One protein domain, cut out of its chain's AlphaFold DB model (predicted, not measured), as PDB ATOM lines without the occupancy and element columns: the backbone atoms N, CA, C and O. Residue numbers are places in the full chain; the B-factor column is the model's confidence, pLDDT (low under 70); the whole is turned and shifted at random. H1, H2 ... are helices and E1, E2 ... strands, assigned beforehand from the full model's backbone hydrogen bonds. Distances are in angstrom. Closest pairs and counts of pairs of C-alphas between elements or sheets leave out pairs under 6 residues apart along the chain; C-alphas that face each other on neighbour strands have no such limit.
ATOM      1  N   GLY A  45     170.278  10.832  18.690       68.62
ATOM      2  CA  GLY A  45     169.612   9.535  18.552       68.62
ATOM      3  C   GLY A  45     169.930   8.834  17.226       68.62
ATOM      4  O   GLY A  45     169.283   7.847  16.874       68.62
ATOM      5  N   GLY A  46     170.884   9.349  16.452       74.69
ATOM      6  CA  GLY A  46     171.510   8.670  15.325       74.69
ATOM      7  C   GLY A  46     172.797   7.940  15.707       74.69
ATOM      8  O   GLY A  46     172.946   7.434  16.819       74.69
ATOM      9  N   GLU A  47     173.710   7.880  14.745       80.12
ATOM     10  CA  GLU A  47     175.035   7.274  14.882       80.12
ATOM     11  C   GLU A  47     175.827   7.892  16.047       80.12
ATOM     12  O   GLU A  47     175.895   9.113  16.179       80.12
ATOM     13  N   GLY A  48     176.422   7.048  16.894       81.31
ATOM     14  CA  GLY A  48     177.282   7.477  18.007       81.31
ATOM     15  C   GLY A  48     176.567   7.680  19.349       81.31
ATOM     16  O   GLY A  48     177.224   7.939  20.357       81.31
ATOM     17  N   SER A  49     175.246   7.500  19.401       87.94
ATOM     18  CA  SER A  49     174.452   7.539  20.638       87.94
ATOM     19  C   SER A  49     174.890   6.487  21.665       87.94
ATOM     20  O   SER A  49     175.030   6.796  22.844       87.94
ATOM     21  N   VAL A  50     175.134   5.245  21.249       91.69
ATOM     22  CA  VAL A  50     175.615   4.143  22.091       91.69
ATOM     23  C   VAL A  50     176.924   4.533  22.757       91.69
ATOM     24  O   VAL A  50     177.036   4.424  23.973       91.69
ATOM     25  N   GLU A  51     177.893   5.024  21.987       87.31
ATOM     26  CA  GLU A  51     179.195   5.431  22.520       87.31
ATOM     27  C   GLU A  51     179.070   6.627  23.471       87.31
ATOM     28  O   GLU A  51     179.734   6.648  24.508       87.31
ATOM     29  N   ALA A  52     178.180   7.583  23.180       85.56
ATOM     30  CA  ALA A  52     177.873   8.695  24.079       85.56
ATOM     31  C   ALA A  52     177.349   8.197  25.438       85.56
ATOM     32  O   ALA A  52     177.888   8.559  26.487       85.56
ATOM     33  N   PHE A  53     176.355   7.304  25.431       89.81
ATOM     34  CA  PHE A  53     175.804   6.719  26.657       89.81
ATOM     35  C   PHE A  53     176.831   5.873  27.418       89.81
ATOM     36  O   PHE A  53     176.923   5.995  28.637       89.81
ATOM     37  N   LEU A  54     177.617   5.047  26.722       91.06
ATOM     38  CA  LEU A  54     178.655   4.219  27.346       91.06
ATOM     39  C   LEU A  54     179.775   5.066  27.958       91.06
ATOM     40  O   LEU A  54     180.285   4.732  29.024       91.06
ATOM     41  N   THR A  55     180.142   6.172  27.312       84.94
ATOM     42  CA  THR A  55     181.149   7.104  27.834       84.94
ATOM     43  C   THR A  55     180.635   7.832  29.075       84.94
ATOM     44  O   THR A  55     181.377   7.982  30.041       84.94
ATOM     45  N   ALA A  56     179.368   8.261  29.071       85.56
ATOM     46  CA  ALA A  56     178.785   9.045  30.157       85.56
ATOM     47  C   ALA A  56     178.379   8.203  31.380       85.56
ATOM     48  O   ALA A  56     178.556   8.640  32.512       85.56
ATOM     49  N   LEU A  57     177.817   7.010  31.163       90.50
ATOM     50  CA  LEU A  57     177.195   6.189  32.215       90.50
ATOM     51  C   LEU A  57     177.945   4.874  32.478       90.50
ATOM     52  O   LEU A  57     177.533   4.079  33.328       90.50
ATOM     53  N   GLY A  58     179.025   4.618  31.740       91.06
ATOM     54  CA  GLY A  58     179.697   3.326  31.731       91.06
ATOM     55  C   GLY A  58     178.850   2.234  31.071       91.06
ATOM     56  O   GLY A  58     177.915   2.486  30.313       91.06
ATOM     57  N   GLY A  59     179.178   0.980  31.378       94.62
ATOM     58  CA  GLY A  59     178.535  -0.191  30.790       94.62
ATOM     59  C   GLY A  59     179.428  -0.894  29.775       94.62
ATOM     60  O   GLY A  59     180.651  -0.756  29.795       94.62
ATOM     61  N   ARG A  60     178.820  -1.700  28.903       96.12
ATOM     62  CA  ARG A  60     179.544  -2.488  27.898       96.12
ATOM     63  C   ARG A  60     178.870  -2.433  26.537       96.12
ATOM     64  O   ARG A  60     177.645  -2.497  26.442       96.12
ATOM     65  N   ARG A  61     179.678  -2.410  25.484       96.94
ATOM     66  CA  ARG A  61     179.223  -2.662  24.117       96.94
ATOM     67  C   ARG A  61     179.057  -4.165  23.892       96.94
ATOM     68  O   ARG A  61     179.860  -4.960  24.379       96.94
ATOM     69  N   VAL A  62     178.009  -4.549  23.172       97.69
ATOM     70  CA  VAL A  62     177.692  -5.939  22.833       97.69
ATOM     71  C   VAL A  62     177.560  -6.058  21.327       97.69
ATOM     72  O   VAL A  62     176.709  -5.403  20.729       97.69
ATOM     73  N   GLU A  63     178.397  -6.894  20.723       98.00
ATOM     74  CA  GLU A  63     178.338  -7.199  19.295       98.00
ATOM     75  C   GLU A  63     177.361  -8.340  19.020       98.00
ATOM     76  O   GLU A  63     177.262  -9.305  19.782       98.00
ATOM     77  N   VAL A  64     176.618  -8.226  17.920       97.62
ATOM     78  CA  VAL A  64     175.563  -9.167  17.550       97.62
ATOM     79  C   VAL A  64     175.606  -9.398  16.040       97.62
ATOM     80  O   VAL A  64     175.382  -8.455  15.278       97.62
ATOM     81  N   PRO A  65     175.816 -10.644  15.583       97.62
ATOM     82  CA  PRO A  65     175.592 -10.999  14.188       97.62
ATOM     83  C   PRO A  65     174.133 -10.723  13.816       97.62
ATOM     84  O   PRO A  65     173.213 -11.240  14.459       97.62
ATOM     85  N   CYS A  66     173.909  -9.903  12.796       96.50
ATOM     86  CA  CYS A  66     172.573  -9.522  12.359       96.50
ATOM     87  C   CYS A  66     172.504  -9.306  10.844       96.50
ATOM     88  O   CYS A  66     173.488  -9.396  10.113       96.50
ATOM     89  N   THR A  67     171.291  -9.078  10.363       96.00
ATOM     90  CA  THR A  67     171.000  -8.828   8.954       96.00
ATOM     91  C   THR A  67     171.096  -7.334   8.667       96.00
ATOM     92  O   THR A  67     170.316  -6.557   9.217       96.00
ATOM     93  N   GLY A  68     172.009  -6.944   7.783       95.00
ATOM     94  CA  GLY A  68     172.168  -5.571   7.321       95.00
ATOM     95  C   GLY A  68     170.977  -5.066   6.505       95.00
ATOM     96  O   GLY A  68     170.083  -5.843   6.139       95.00
ATOM     97  N   PRO A  69     170.948  -3.758   6.188       93.75
ATOM     98  CA  PRO A  69     169.812  -3.144   5.515       93.75
ATOM     99  C   PRO A  69     169.535  -3.767   4.146       93.75
ATOM    100  O   PRO A  69     168.377  -3.910   3.782       93.75
ATOM    101  N   ASP A  70     170.542  -4.208   3.406       92.69
ATOM    102  CA  ASP A  70     170.392  -4.857   2.097       92.69
ATOM    103  C   ASP A  70     170.218  -6.389   2.160       92.69
ATOM    104  O   ASP A  70     170.093  -7.046   1.125       92.69
ATOM    105  N   GLY A  71     170.163  -6.960   3.368       90.38
ATOM    106  CA  GLY A  71     170.011  -8.393   3.602       90.38
ATOM    107  C   GLY A  71     171.320  -9.164   3.784       90.38
ATOM    108  O   GLY A  71     171.251 -10.346   4.130       90.38
ATOM    109  N   ARG A  72     172.490  -8.539   3.589       94.25
ATOM    110  CA  ARG A  72     173.791  -9.178   3.851       94.25
ATOM    111  C   ARG A  72     174.006  -9.393   5.357       94.25
ATOM    112  O   ARG A  72     173.497  -8.610   6.159       94.25
ATOM    113  N   PRO A  73     174.733 -10.442   5.778       95.69
ATOM    114  CA  PRO A  73     175.125 -10.589   7.175       95.69
ATOM    115  C   PRO A  73     176.141  -9.507   7.552       95.69
ATOM    116  O   PRO A  73     177.097  -9.261   6.819       95.69
ATOM    117  N   ILE A  74     175.943  -8.891   8.712       96.38
ATOM    118  CA  ILE A  74     176.844  -7.900   9.302       96.38
ATOM    119  C   ILE A  74     176.994  -8.171  10.801       96.38
ATOM    120  O   ILE A  74     176.233  -8.940  11.394       96.38
ATOM    121  N   THR A  75     177.937  -7.480  11.432       97.44
ATOM    122  CA  THR A  75     178.014  -7.395  12.892       97.44
ATOM    123  C   THR A  75     177.463  -6.045  13.332       97.44
ATOM    124  O   THR A  75     178.113  -5.017  13.154       97.44
ATOM    125  N   GLY A  76     176.255  -6.046  13.893       96.06
ATOM    126  CA  GLY A  76     175.693  -4.881  14.573       96.06
ATOM    127  C   GLY A  76     176.098  -4.845  16.046       96.06
ATOM    128  O   GLY A  76     176.794  -5.734  16.541       96.06
ATOM    129  N   PHE A  77     175.646  -3.827  16.776       97.19
ATOM    130  CA  PHE A  77     175.949  -3.696  18.200       97.19
ATOM    131  C   PHE A  77     174.891  -2.899  18.969       97.19
ATOM    132  O   PHE A  77     174.093  -2.165  18.387       97.19
ATOM    133  N   TYR A  78     174.907  -3.036  20.294       97.62
ATOM    134  CA  TYR A  78     174.177  -2.181  21.233       97.62
ATOM    135  C   TYR A  78     174.990  -1.952  22.514       97.62
ATOM    136  O   TYR A  78     175.926  -2.696  22.809       97.62
ATOM    137  N   GLY A  79     174.644  -0.920  23.281       97.44
ATOM    138  CA  GLY A  79     175.197  -0.658  24.610       97.44
ATOM    139  C   GLY A  79     174.324  -1.261  25.705       97.44
ATOM    140  O   GLY A  79     173.102  -1.162  25.648       97.44
ATOM    141  N   CYS A  80     174.936  -1.874  26.712       97.44
ATOM    142  CA  CYS A  80     174.271  -2.341  27.922       97.44
ATOM    143  C   CYS A  80     174.765  -1.512  29.107       97.44
ATOM    144  O   CYS A  80     175.939  -1.606  29.480       97.44
ATOM    145  N   LEU A  81     173.871  -0.720  29.691       96.75
ATOM    146  CA  LEU A  81     174.159   0.125  30.845       96.75
ATOM    147  C   LEU A  81     174.088  -0.674  32.158       96.75
ATOM    148  O   LEU A  81     173.422  -1.717  32.201       96.75
ATOM    149  N   PRO A  82     174.737  -0.200  33.241       96.06
ATOM    150  CA  PRO A  82     174.763  -0.905  34.529       96.06
ATOM    151  C   PRO A  82     173.379  -1.168  35.140       96.06
ATOM    152  O   PRO A  82     173.193  -2.143  35.861       96.06
ATOM    153  N   ASP A  83     172.392  -0.328  34.830       94.38
ATOM    154  CA  ASP A  83     171.032  -0.409  35.371       94.38
ATOM    155  C   ASP A  83     170.089  -1.349  34.585       94.38
ATOM    156  O   ASP A  83     168.877  -1.386  34.834       94.38
ATOM    157  N   GLY A  84     170.631  -2.093  33.613       93.19
ATOM    158  CA  GLY A  84     169.876  -3.004  32.754       93.19
ATOM    159  C   GLY A  84     169.150  -2.321  31.591       93.19
ATOM    160  O   GLY A  84     168.254  -2.927  30.991       93.19
ATOM    161  N   THR A  85     169.494  -1.073  31.267       97.44
ATOM    162  CA  THR A  85     169.025  -0.390  30.054       97.44
ATOM    163  C   THR A  85     169.891  -0.768  28.853       97.44
ATOM    164  O   THR A  85     171.117  -0.683  28.908       97.44
ATOM    165  N   ALA A  86     169.261  -1.151  27.742       97.94
ATOM    166  CA  ALA A  86     169.936  -1.306  26.460       97.94
ATOM    167  C   ALA A  86     169.790  -0.038  25.611       97.94
ATOM    168  O   ALA A  86     168.683   0.459  25.417       97.94
ATOM    169  N   VAL A  87     170.896   0.454  25.069       96.69
ATOM    170  CA  VAL A  87     170.942   1.560  24.109       96.69
ATOM    171  C   VAL A  87     171.212   0.965  22.736       96.69
ATOM    172  O   VAL A  87     172.240   0.328  22.533       96.69
ATOM    173  N   ILE A  88     170.285   1.127  21.800       95.44
ATOM    174  CA  ILE A  88     170.352   0.533  20.464       95.44
ATOM    175  C   ILE A  88     170.284   1.650  19.436       95.44
ATOM    176  O   ILE A  88     169.392   2.491  19.490       95.44
ATOM    177  N   GLU A  89     171.175   1.617  18.455       92.50
ATOM    178  CA  GLU A  89     171.088   2.456  17.265       92.50
ATOM    179  C   GLU A  89     170.535   1.653  16.096       92.50
ATOM    180  O   GLU A  89     171.058   0.594  15.745       92.50
ATOM    181  N   MET A  90     169.517   2.185  15.422       91.75
ATOM    182  CA  MET A  90     169.072   1.634  14.145       91.75
ATOM    183  C   MET A  90     170.210   1.654  13.117       91.75
ATOM    184  O   MET A  90     170.331   0.707  12.343       91.75
ATOM    185  N   ALA A  91     171.059   2.687  13.125       91.06
ATOM    186  CA  ALA A  91     172.182   2.816  12.199       91.06
ATOM    187  C   ALA A  91     173.164   1.629  12.267       91.06
ATOM    188  O   ALA A  91     173.670   1.206  11.230       91.06
ATOM    189  N   ALA A  92     173.337   1.018  13.445       93.31
ATOM    190  CA  ALA A  92     174.230  -0.123  13.648       93.31
ATOM    191  C   ALA A  92     173.786  -1.409  12.923       93.31
ATOM    192  O   ALA A  92     174.590  -2.320  12.754       93.31
ATOM    193  N   ALA A  93     172.519  -1.510  12.504       94.56
ATOM    194  CA  ALA A  93     172.008  -2.665  11.756       94.56
ATOM    195  C   ALA A  93     171.277  -2.308  10.454       94.56
ATOM    196  O   ALA A  93     171.017  -3.175   9.625       94.56
ATOM    197  N   ALA A  94     170.900  -1.044  10.281       93.94
ATOM    198  CA  ALA A  94     170.086  -0.563   9.174       93.94
ATOM    199  C   ALA A  94     170.470   0.869   8.749       93.94
ATOM    200  O   ALA A  94     169.619   1.623   8.274       93.94
ATOM    201  N   GLY A  95     171.724   1.270   8.968       90.62
ATOM    202  CA  GLY A  95     172.248   2.603   8.669       90.62
ATOM    203  C   GLY A  95     172.639   2.839   7.212       90.62
ATOM    204  O   GLY A  95     172.905   1.900   6.467       90.62
ATOM    205  N   LEU A  96     172.703   4.114   6.821       88.25
ATOM    206  CA  LEU A  96     173.198   4.568   5.514       88.25
ATOM    207  C   LEU A  96     174.630   4.100   5.199       88.25
ATOM    208  O   LEU A  96     174.829   3.634   4.075       88.25
ATOM    209  N   PRO A  97     175.606   4.152   6.133       86.56
ATOM    210  CA  PRO A  97     176.976   3.717   5.841       86.56
ATOM    211  C   PRO A  97     177.073   2.244   5.416       86.56
ATOM    212  O   PRO A  97     177.904   1.896   4.584       86.56
ATOM    213  N   LEU A  98     176.168   1.392   5.912       89.56
ATOM    214  CA  LEU A  98     176.122  -0.044   5.602       89.56
ATOM    215  C   LEU A  98     175.670  -0.349   4.167       89.56
ATOM    216  O   LEU A  98     175.768  -1.488   3.721       89.56
ATOM    217  N   MET A  99     175.140   0.644   3.449       87.25
ATOM    218  CA  MET A  99     174.755   0.483   2.048       87.25
ATOM    219  C   MET A  99     175.941   0.650   1.094       87.25
ATOM    220  O   MET A  99     175.767   0.400  -0.094       87.25
ATOM    221  N   GLU A 100     177.110   1.105   1.570       87.31
ATOM    222  CA  GLU A 100     178.341   1.229   0.765       87.31
ATOM    223  C   GLU A 100     178.125   2.010  -0.551       87.31
ATOM    224  O   GLU A 100     178.658   1.677  -1.603       87.31
ATOM    225  N   GLY A 101     177.276   3.044  -0.518       82.12
ATOM    226  CA  GLY A 101     176.915   3.844  -1.697       82.12
ATOM    227  C   GLY A 101     175.789   3.265  -2.568       82.12
ATOM    228  O   GLY A 101     175.198   3.999  -3.361       82.12
ATOM    229  N   HIS A 102     175.391   2.006  -2.373       84.19
ATOM    230  CA  HIS A 102     174.288   1.348  -3.083       84.19
ATOM    231  C   HIS A 102     172.918   1.680  -2.472       84.19
ATOM    232  O   HIS A 102     172.175   0.812  -2.007       84.19
ATOM    233  N   LEU A 103     172.562   2.964  -2.437       85.81
ATOM    234  CA  LEU A 103     171.344   3.432  -1.776       85.81
ATOM    235  C   LEU A 103     170.075   2.945  -2.498       85.81
ATOM    236  O   LEU A 103     169.753   3.379  -3.605       85.81
ATOM    237  N   CYS A 104     169.333   2.051  -1.839       86.12
ATOM    238  CA  CYS A 104     168.081   1.490  -2.342       86.12
ATOM    239  C   CYS A 104     167.077   1.278  -1.191       86.12
ATOM    240  O   CYS A 104     166.895   0.156  -0.705       86.12
ATOM    241  N   PRO A 105     166.400   2.344  -0.728       83.88
ATOM    242  CA  PRO A 105     165.569   2.316   0.478       83.88
ATOM    243  C   PRO A 105     164.318   1.444   0.325       83.88
ATOM    244  O   PRO A 105     163.744   0.995   1.314       83.88
ATOM    245  N   GLU A 106     163.909   1.169  -0.915       82.62
ATOM    246  CA  GLU A 106     162.861   0.203  -1.255       82.62
ATOM    247  C   GLU A 106     163.287  -1.241  -0.963       82.62
ATOM    248  O   GLU A 106     162.470  -2.088  -0.611       82.62
ATOM    249  N   ARG A 107     164.573  -1.558  -1.097       83.81
ATOM    250  CA  ARG A 107     165.085  -2.899  -0.792       83.81
ATOM    251  C   ARG A 107     165.568  -3.015   0.646       83.81
ATOM    252  O   ARG A 107     165.599  -4.126   1.166       83.81
ATOM    253  N   ALA A 108     165.858  -1.882   1.279       90.38
ATOM    254  CA  ALA A 108     166.375  -1.830   2.629       90.38
ATOM    255  C   ALA A 108     165.374  -2.368   3.681       90.38
ATOM    256  O   ALA A 108     164.160  -2.162   3.569       90.38
ATOM    257  N   THR A 109     165.880  -3.044   4.716       92.88
ATOM    258  CA  THR A 109     165.095  -3.680   5.788       92.88
ATOM    259  C   THR A 109     165.571  -3.295   7.189       92.88
ATOM    260  O   THR A 109     166.760  -3.116   7.433       92.88
ATOM    261  N   THR A 110     164.644  -3.207   8.144       94.94
ATOM    262  CA  THR A 110     164.935  -3.030   9.583       94.94
ATOM    263  C   THR A 110     165.081  -4.356  10.338       94.94
ATOM    264  O   THR A 110     165.110  -4.376  11.569       94.94
ATOM    265  N   TYR A 111     165.168  -5.485   9.632       93.69
ATOM    266  CA  TYR A 111     165.206  -6.811  10.250       93.69
ATOM    267  C   TYR A 111     166.346  -6.980  11.266       93.69
ATOM    268  O   TYR A 111     166.089  -7.453  12.375       93.69
ATOM    269  N   GLY A 112     167.562  -6.524  10.945       95.75
ATOM    270  CA  GLY A 112     168.697  -6.574  11.870       95.75
ATOM    271  C   GLY A 112     168.475  -5.784  13.158       95.75
ATOM    272  O   GLY A 112     168.893  -6.222  14.223       95.75
ATOM    273  N   VAL A 113     167.718  -4.683  13.110       95.88
ATOM    274  CA  VAL A 113     167.336  -3.914  14.312       95.88
ATOM    275  C   VAL A 113     166.485  -4.773  15.249       95.88
ATOM    276  O   VAL A 113     166.681  -4.769  16.464       95.88
ATOM    277  N   GLY A 114     165.569  -5.570  14.689       95.44
ATOM    278  CA  GLY A 114     164.797  -6.556  15.447       95.44
ATOM    279  C   GLY A 114     165.672  -7.645  16.077       95.44
ATOM    280  O   GLY A 114     165.363  -8.136  17.165       95.44
ATOM    281  N   GLU A 115     166.778  -8.010  15.428       96.94
ATOM    282  CA  GLU A 115     167.759  -8.960  15.966       96.94
ATOM    283  C   GLU A 115     168.551  -8.358  17.133       96.94
ATOM    284  O   GLU A 115     168.673  -9.026  18.162       96.94
ATOM    285  N   LEU A 116     168.968  -7.090  17.037       97.25
ATOM    286  CA  LEU A 116     169.590  -6.351  18.146       97.25
ATOM    287  C   LEU A 116     168.650  -6.237  19.351       97.25
ATOM    288  O   LEU A 116     169.027  -6.580  20.468       97.25
ATOM    289  N   LEU A 117     167.393  -5.839  19.123       96.69
ATOM    290  CA  LEU A 117     166.370  -5.757  20.172       96.69
ATOM    291  C   LEU A 117     166.173  -7.098  20.882       96.69
ATOM    292  O   LEU A 117     166.058  -7.159  22.105       96.69
ATOM    293  N   ARG A 118     166.137  -8.195  20.122       95.38
ATOM    294  CA  ARG A 118     165.986  -9.536  20.690       95.38
ATOM    295  C   ARG A 118     167.215  -9.963  21.488       95.38
ATOM    296  O   ARG A 118     167.044 -10.626  22.509       95.38
ATOM    297  N   ALA A 119     168.415  -9.630  21.017       97.31
ATOM    298  CA  ALA A 119     169.651  -9.894  21.743       97.31
ATOM    299  C   ALA A 119     169.664  -9.137  23.078       97.31
ATOM    300  O   ALA A 119     169.802  -9.771  24.116       97.31
ATOM    301  N   ALA A 120     169.351  -7.839  23.069       97.00
ATOM    302  CA  ALA A 120     169.253  -7.026  24.280       97.00
ATOM    303  C   ALA A 120     168.258  -7.595  25.306       97.00
ATOM    304  O   ALA A 120     168.577  -7.721  26.486       97.00
ATOM    305  N   VAL A 121     167.064  -8.003  24.862       96.31
ATOM    306  CA  VAL A 121     166.072  -8.640  25.748       96.31
ATOM    307  C   VAL A 121     166.581  -9.975  26.300       96.31
ATOM    308  O   VAL A 121     166.353 -10.275  27.471       96.31
ATOM    309  N   ARG A 122     167.278 -10.782  25.490       95.88
ATOM    310  CA  ARG A 122     167.876 -12.052  25.943       95.88
ATOM    311  C   ARG A 122     168.967 -11.823  26.988       95.88
ATOM    312  O   ARG A 122     169.063 -12.607  27.925       95.88
ATOM    313  N   ASP A 123     169.717 -10.740  26.848       95.06
ATOM    314  CA  ASP A 123     170.733 -10.291  27.802       95.06
ATOM    315  C   ASP A 123     170.136  -9.676  29.083       95.06
ATOM    316  O   ASP A 123     170.877  -9.256  29.969       95.06
ATOM    317  N   GLY A 124     168.805  -9.638  29.210       94.88
ATOM    318  CA  GLY A 124     168.114  -9.189  30.416       94.88
ATOM    319  C   GLY A 124     167.769  -7.701  30.438       94.88
ATOM    320  O   GLY A 124     167.416  -7.186  31.501       94.88
ATOM    321  N   ALA A 125     167.837  -7.007  29.296       96.38
ATOM    322  CA  ALA A 125     167.461  -5.600  29.227       96.38
ATOM    323  C   ALA A 125     165.996  -5.392  29.646       96.38
ATOM    324  O   ALA A 125     165.079  -6.008  29.097       96.38
ATOM    325  N   ARG A 126     165.775  -4.492  30.610       92.25
ATOM    326  CA  ARG A 126     164.435  -4.140  31.126       92.25
ATOM    327  C   ARG A 126     163.897  -2.848  30.526       92.25
ATOM    328  O   ARG A 126     162.692  -2.620  30.523       92.25
ATOM    329  N   ARG A 127     164.802  -2.008  30.031       96.69
ATOM    330  CA  ARG A 127     164.529  -0.729  29.376       96.69
ATOM    331  C   ARG A 127     165.324  -0.674  28.081       96.69
ATOM    332  O   ARG A 127     166.427  -1.214  28.015       96.69
ATOM    333  N   VAL A 128     164.757  -0.048  27.055       95.81
ATOM    334  CA  VAL A 128     165.422   0.132  25.762       95.81
ATOM    335  C   VAL A 128     165.331   1.593  25.354       95.81
ATOM    336  O   VAL A 128     164.235   2.144  25.273       95.81
ATOM    337  N   ILE A 129     166.480   2.188  25.060       95.06
ATOM    338  CA  ILE A 129     166.610   3.466  24.365       95.06
ATOM    339  C   ILE A 129     166.952   3.124  22.917       95.06
ATOM    340  O   ILE A 129     167.987   2.513  22.657       95.06
ATOM    341  N   LEU A 130     166.071   3.470  21.979       93.12
ATOM    342  CA  LEU A 130     166.254   3.180  20.558       93.12
ATOM    343  C   LEU A 130     166.458   4.479  19.777       93.12
ATOM    344  O   LEU A 130     165.517   5.246  19.579       93.12
ATOM    345  N   GLY A 131     167.679   4.686  19.298       91.38
ATOM    346  CA  GLY A 131     168.015   5.726  18.340       91.38
ATOM    347  C   GLY A 131     167.567   5.349  16.926       91.38
ATOM    348  O   GLY A 131     167.898   4.272  16.429       91.38
ATOM    349  N   LEU A 132     166.794   6.216  16.271       88.62
ATOM    350  CA  LEU A 132     166.219   5.977  14.936       88.62
ATOM    351  C   LEU A 132     166.943   6.733  13.806       88.62
ATOM    352  O   LEU A 132     166.609   6.557  12.626       88.62
ATOM    353  N   GLY A 133     167.911   7.585  14.152       84.62
ATOM    354  CA  GLY A 133     168.656   8.397  13.193       84.62
ATOM    355  C   GLY A 133     169.570   7.567  12.283       84.62
ATOM    356  O   GLY A 133     169.898   6.417  12.570       84.62
ATOM    357  N   GLY A 134     169.964   8.152  11.147       83.94
ATOM    358  CA  GLY A 134     170.970   7.574  10.240       83.94
ATOM    359  C   GLY A 134     170.527   6.358   9.416       83.94
ATOM    360  O   GLY A 134     171.365   5.713   8.795       83.94
ATOM    361  N   SER A 135     169.234   6.020   9.389       88.12
ATOM    362  CA  SER A 135     168.740   4.811   8.718       88.12
ATOM    363  C   SER A 135     168.762   4.869   7.181       88.12
ATOM    364  O   SER A 135     168.519   5.910   6.573       88.12
ATOM    365  N   ALA A 136     168.986   3.715   6.548       88.50
ATOM    366  CA  ALA A 136     168.889   3.484   5.104       88.50
ATOM    367  C   ALA A 136     167.484   3.046   4.648       88.50
ATOM    368  O   ALA A 136     167.216   2.916   3.456       88.50
ATOM    369  N   THR A 137     166.579   2.771   5.589       87.69
ATOM    370  CA  THR A 137     165.328   2.042   5.342       87.69
ATOM    371  C   THR A 137     164.131   2.957   5.095       87.69
ATOM    372  O   THR A 137     164.110   4.112   5.505       87.69
ATOM    373  N   ASN A 138     163.090   2.454   4.435       86.69
ATOM    374  CA  ASN A 138     161.770   3.098   4.427       86.69
ATOM    375  C   ASN A 138     160.639   2.061   4.545       86.69
ATOM    376  O   ASN A 138     159.547   2.230   4.009       86.69
ATOM    377  N   ASP A 139     160.922   0.952   5.228       82.50
ATOM    378  CA  ASP A 139     160.019  -0.188   5.409       82.50
ATOM    379  C   ASP A 139     159.005   0.016   6.548       82.50
ATOM    380  O   ASP A 139     158.277  -0.909   6.896       82.50
ATOM    381  N   GLY A 140     158.975   1.200   7.170       80.75
ATOM    382  CA  GLY A 140     158.086   1.506   8.294       80.75
ATOM    383  C   GLY A 140     158.337   0.654   9.545       80.75
ATOM    384  O   GLY A 140     157.428   0.504  10.355       80.75
ATOM    385  N   GLY A 141     159.526   0.054   9.693       75.94
ATOM    386  CA  GLY A 141     159.827  -0.869  10.795       75.94
ATOM    387  C   GLY A 141     159.316  -2.297  10.570       75.94
ATOM    388  O   GLY A 141     159.429  -3.147  11.457       75.94
ATOM    389  N   TRP A 142     158.757  -2.589   9.392       74.19
ATOM    390  CA  TRP A 142     158.181  -3.890   9.053       74.19
ATOM    391  C   TRP A 142     159.166  -5.050   9.226       74.19
ATOM    392  O   TRP A 142     158.810  -6.075   9.816       74.19
ATOM    393  N   GLY A 143     160.411  -4.882   8.767       65.56
ATOM    394  CA  GLY A 143     161.461  -5.887   8.930       65.56
ATOM    395  C   GLY A 143     161.696  -6.244  10.398       65.56
ATOM    396  O   GLY A 143     161.749  -7.425  10.744       65.56
ATOM    397  N   GLY A 144     161.745  -5.244  11.281       62.41
ATOM    398  CA  GLY A 144     161.867  -5.446  12.728       62.41
ATOM    399  C   GLY A 144     160.670  -6.186  13.345       62.41
ATOM    400  O   GLY A 144     160.844  -7.012  14.246       62.41
ATOM    401  N   HIS A 145     159.458  -5.957  12.830       60.50
ATOM    402  CA  HIS A 145     158.234  -6.608  13.310       60.50
ATOM    403  C   HIS A 145     158.073  -8.067  12.858       60.50
ATOM    404  O   HIS A 145     157.508  -8.854  13.619       60.50
ATOM    405  N   GLN A 146     158.599  -8.473  11.693       58.75
ATOM    406  CA  GLN A 146     158.441  -9.838  11.150       58.75
ATOM    407  C   GLN A 146     158.965 -10.964  12.068       58.75
ATOM    408  O   GLN A 146     158.566 -12.121  11.920       58.75
ATOM    409  N   ARG A 147     159.842 -10.661  13.036       50.62
ATOM    410  CA  ARG A 147     160.335 -11.632  14.034       50.62
ATOM    411  C   ARG A 147     159.342 -11.894  15.177       50.62
ATOM    412  O   ARG A 147     159.396 -12.968  15.777       50.62
ATOM    413  N   ARG A 148     158.436 -10.957  15.487       46.25
ATOM    414  CA  ARG A 148     157.281 -11.222  16.363       46.25
ATOM    415  C   ARG A 148     156.221 -11.870  15.481       46.25
ATOM    416  O   ARG A 148     156.010 -11.407  14.375       46.25
ATOM    417  N   ARG A 149     155.613 -12.969  15.930       35.84
ATOM    418  CA  ARG A 149     154.642 -13.830  15.216       35.84
ATOM    419  C   ARG A 149     153.400 -13.093  14.642       35.84
ATOM    420  O   ARG A 149     152.277 -13.450  14.967       35.84
ATOM    421  N   LEU A 150     153.570 -12.111  13.763       34.00
ATOM    422  CA  LEU A 150     152.546 -11.524  12.909       34.00
ATOM    423  C   LEU A 150     152.759 -12.112  11.514       34.00
ATOM    424  O   LEU A 150     153.512 -11.595  10.690       34.00
ATOM    425  N   ARG A 151     152.124 -13.256  11.251       37.66
ATOM    426  CA  ARG A 151     152.034 -13.793   9.890       37.66
ATOM    427  C   ARG A 151     150.924 -13.044   9.167       37.66
ATOM    428  O   ARG A 151     149.800 -13.526   9.094       37.66
ATOM    429  N   LEU A 152     151.235 -11.871   8.636       41.47
ATOM    430  CA  LEU A 152     150.346 -11.224   7.678       41.47
ATOM    431  C   LEU A 152     150.519 -11.944   6.341       41.47
ATOM    432  O   LEU A 152     151.546 -11.837   5.675       41.47
ATOM    433  N   ARG A 153     149.535 -12.780   6.015       38.62
ATOM    434  CA  ARG A 153     149.441 -13.461   4.725       38.62
ATOM    435  C   ARG A 153     148.924 -12.452   3.704       38.62
ATOM    436  O   ARG A 153     147.957 -11.745   3.977       38.62
TER     437      ARG A 153
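What this domain is: This is residues 45 to 153 of the 285 residues of the protein "Glycerate kinase" of Oscillibacter sp. CAG:155 (UniProt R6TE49). A strongly twisted sheet of four strands has a helix over each face: the longer H3 covers one face and H1 the other. At one end of the sheet the short H2 stands beside the strands, and the long loop of residues 95 to 110 leads on to H3; little H4 packs on the first part of H3, ahead of a low-confidence tail. The printed part has 109 residues, with four named helices and four named strands in the order H1 E1 E2 E3 H2 H3 E4 H4. The mixed sheet runs E1, E2, E3, E4, and the class is mixed, helices and strands. The whole is compact, with a radius of gyration of the C-alphas of 13.4 A and spans of 38 by 33 by 20 A.

Where its parts are: H1, residues 49 to 57, begins at C-alpha 49 (174.452, 7.539, 20.638) and is 12.0 A long. E1, residues 60 to 67, measures 21.7 A, and E2, residues 73 to 80, 22.3 A. E3 is residues 85 to 89, 13.3 A, and H2 is residues 91 to 94, 5.0 A. H3, residues 111 to 122, is 16.8 A long and begins at C-alpha 111 (165.206, -6.811, 10.250). E4, residues 127 to 131, is 13.3 A long, and H4, residues 142 to 145, 5.1 A, ends at C-alpha 145 (158.234, -6.608, 13.310).

How they stand to each other: E1, E2 and E3 form a meander, each strand the antiparallel neighbour of the one before; E1 and E2 are a hairpin, as are E2 and E3. N 62 and O 78 are 2.8 A apart, and N 79 and O 87 are 2.8 A apart, both within hydrogen-bond range. E3 and E4 are parallel at 18 degrees, with N 88 and O 129 at 2.8 A. E3, H2, H3 and E4 make a strand-helix-strand unit, two parallel neighbour strands with helices between, and its crossover is right-handed. The sheet and its helices make three layers, H3 on one face and H1 on the opposite face. H1 has a height over the sheet of 8.5 A; its closest C-alphas to E2 are those of Val 50 and Gly 79, 5.4 A. H3 comes closest to E1 at the C-alphas of Gly 112 and Thr 67, 4.3 A. H2 stands at the sheet's level, 2.6 A in height. Residues 112 to 116 of H3 touch H2, closest at the C-alphas of Gly 112 and Ala 93, 5.1 A. Residues 111 to 115 of H3 touch H4, closest at the C-alphas of Tyr 111 and Gly 143, 4.1 A. H4 is not on the sheet. Every O i to N i+4 pair is within hydrogen-bond range in H1 and H3, while H2 and H4 are too short for such a pair.

The domain as a whole: The C-alphas farthest apart, of Ala 56 and Arg 153, are 44.9 A apart. The printed part has no cut. The link from H2 to H3, 16 residues, is long. Mean pLDDT of the printed part is 87.0; residue 45 and residues 143 to 153 are under 70.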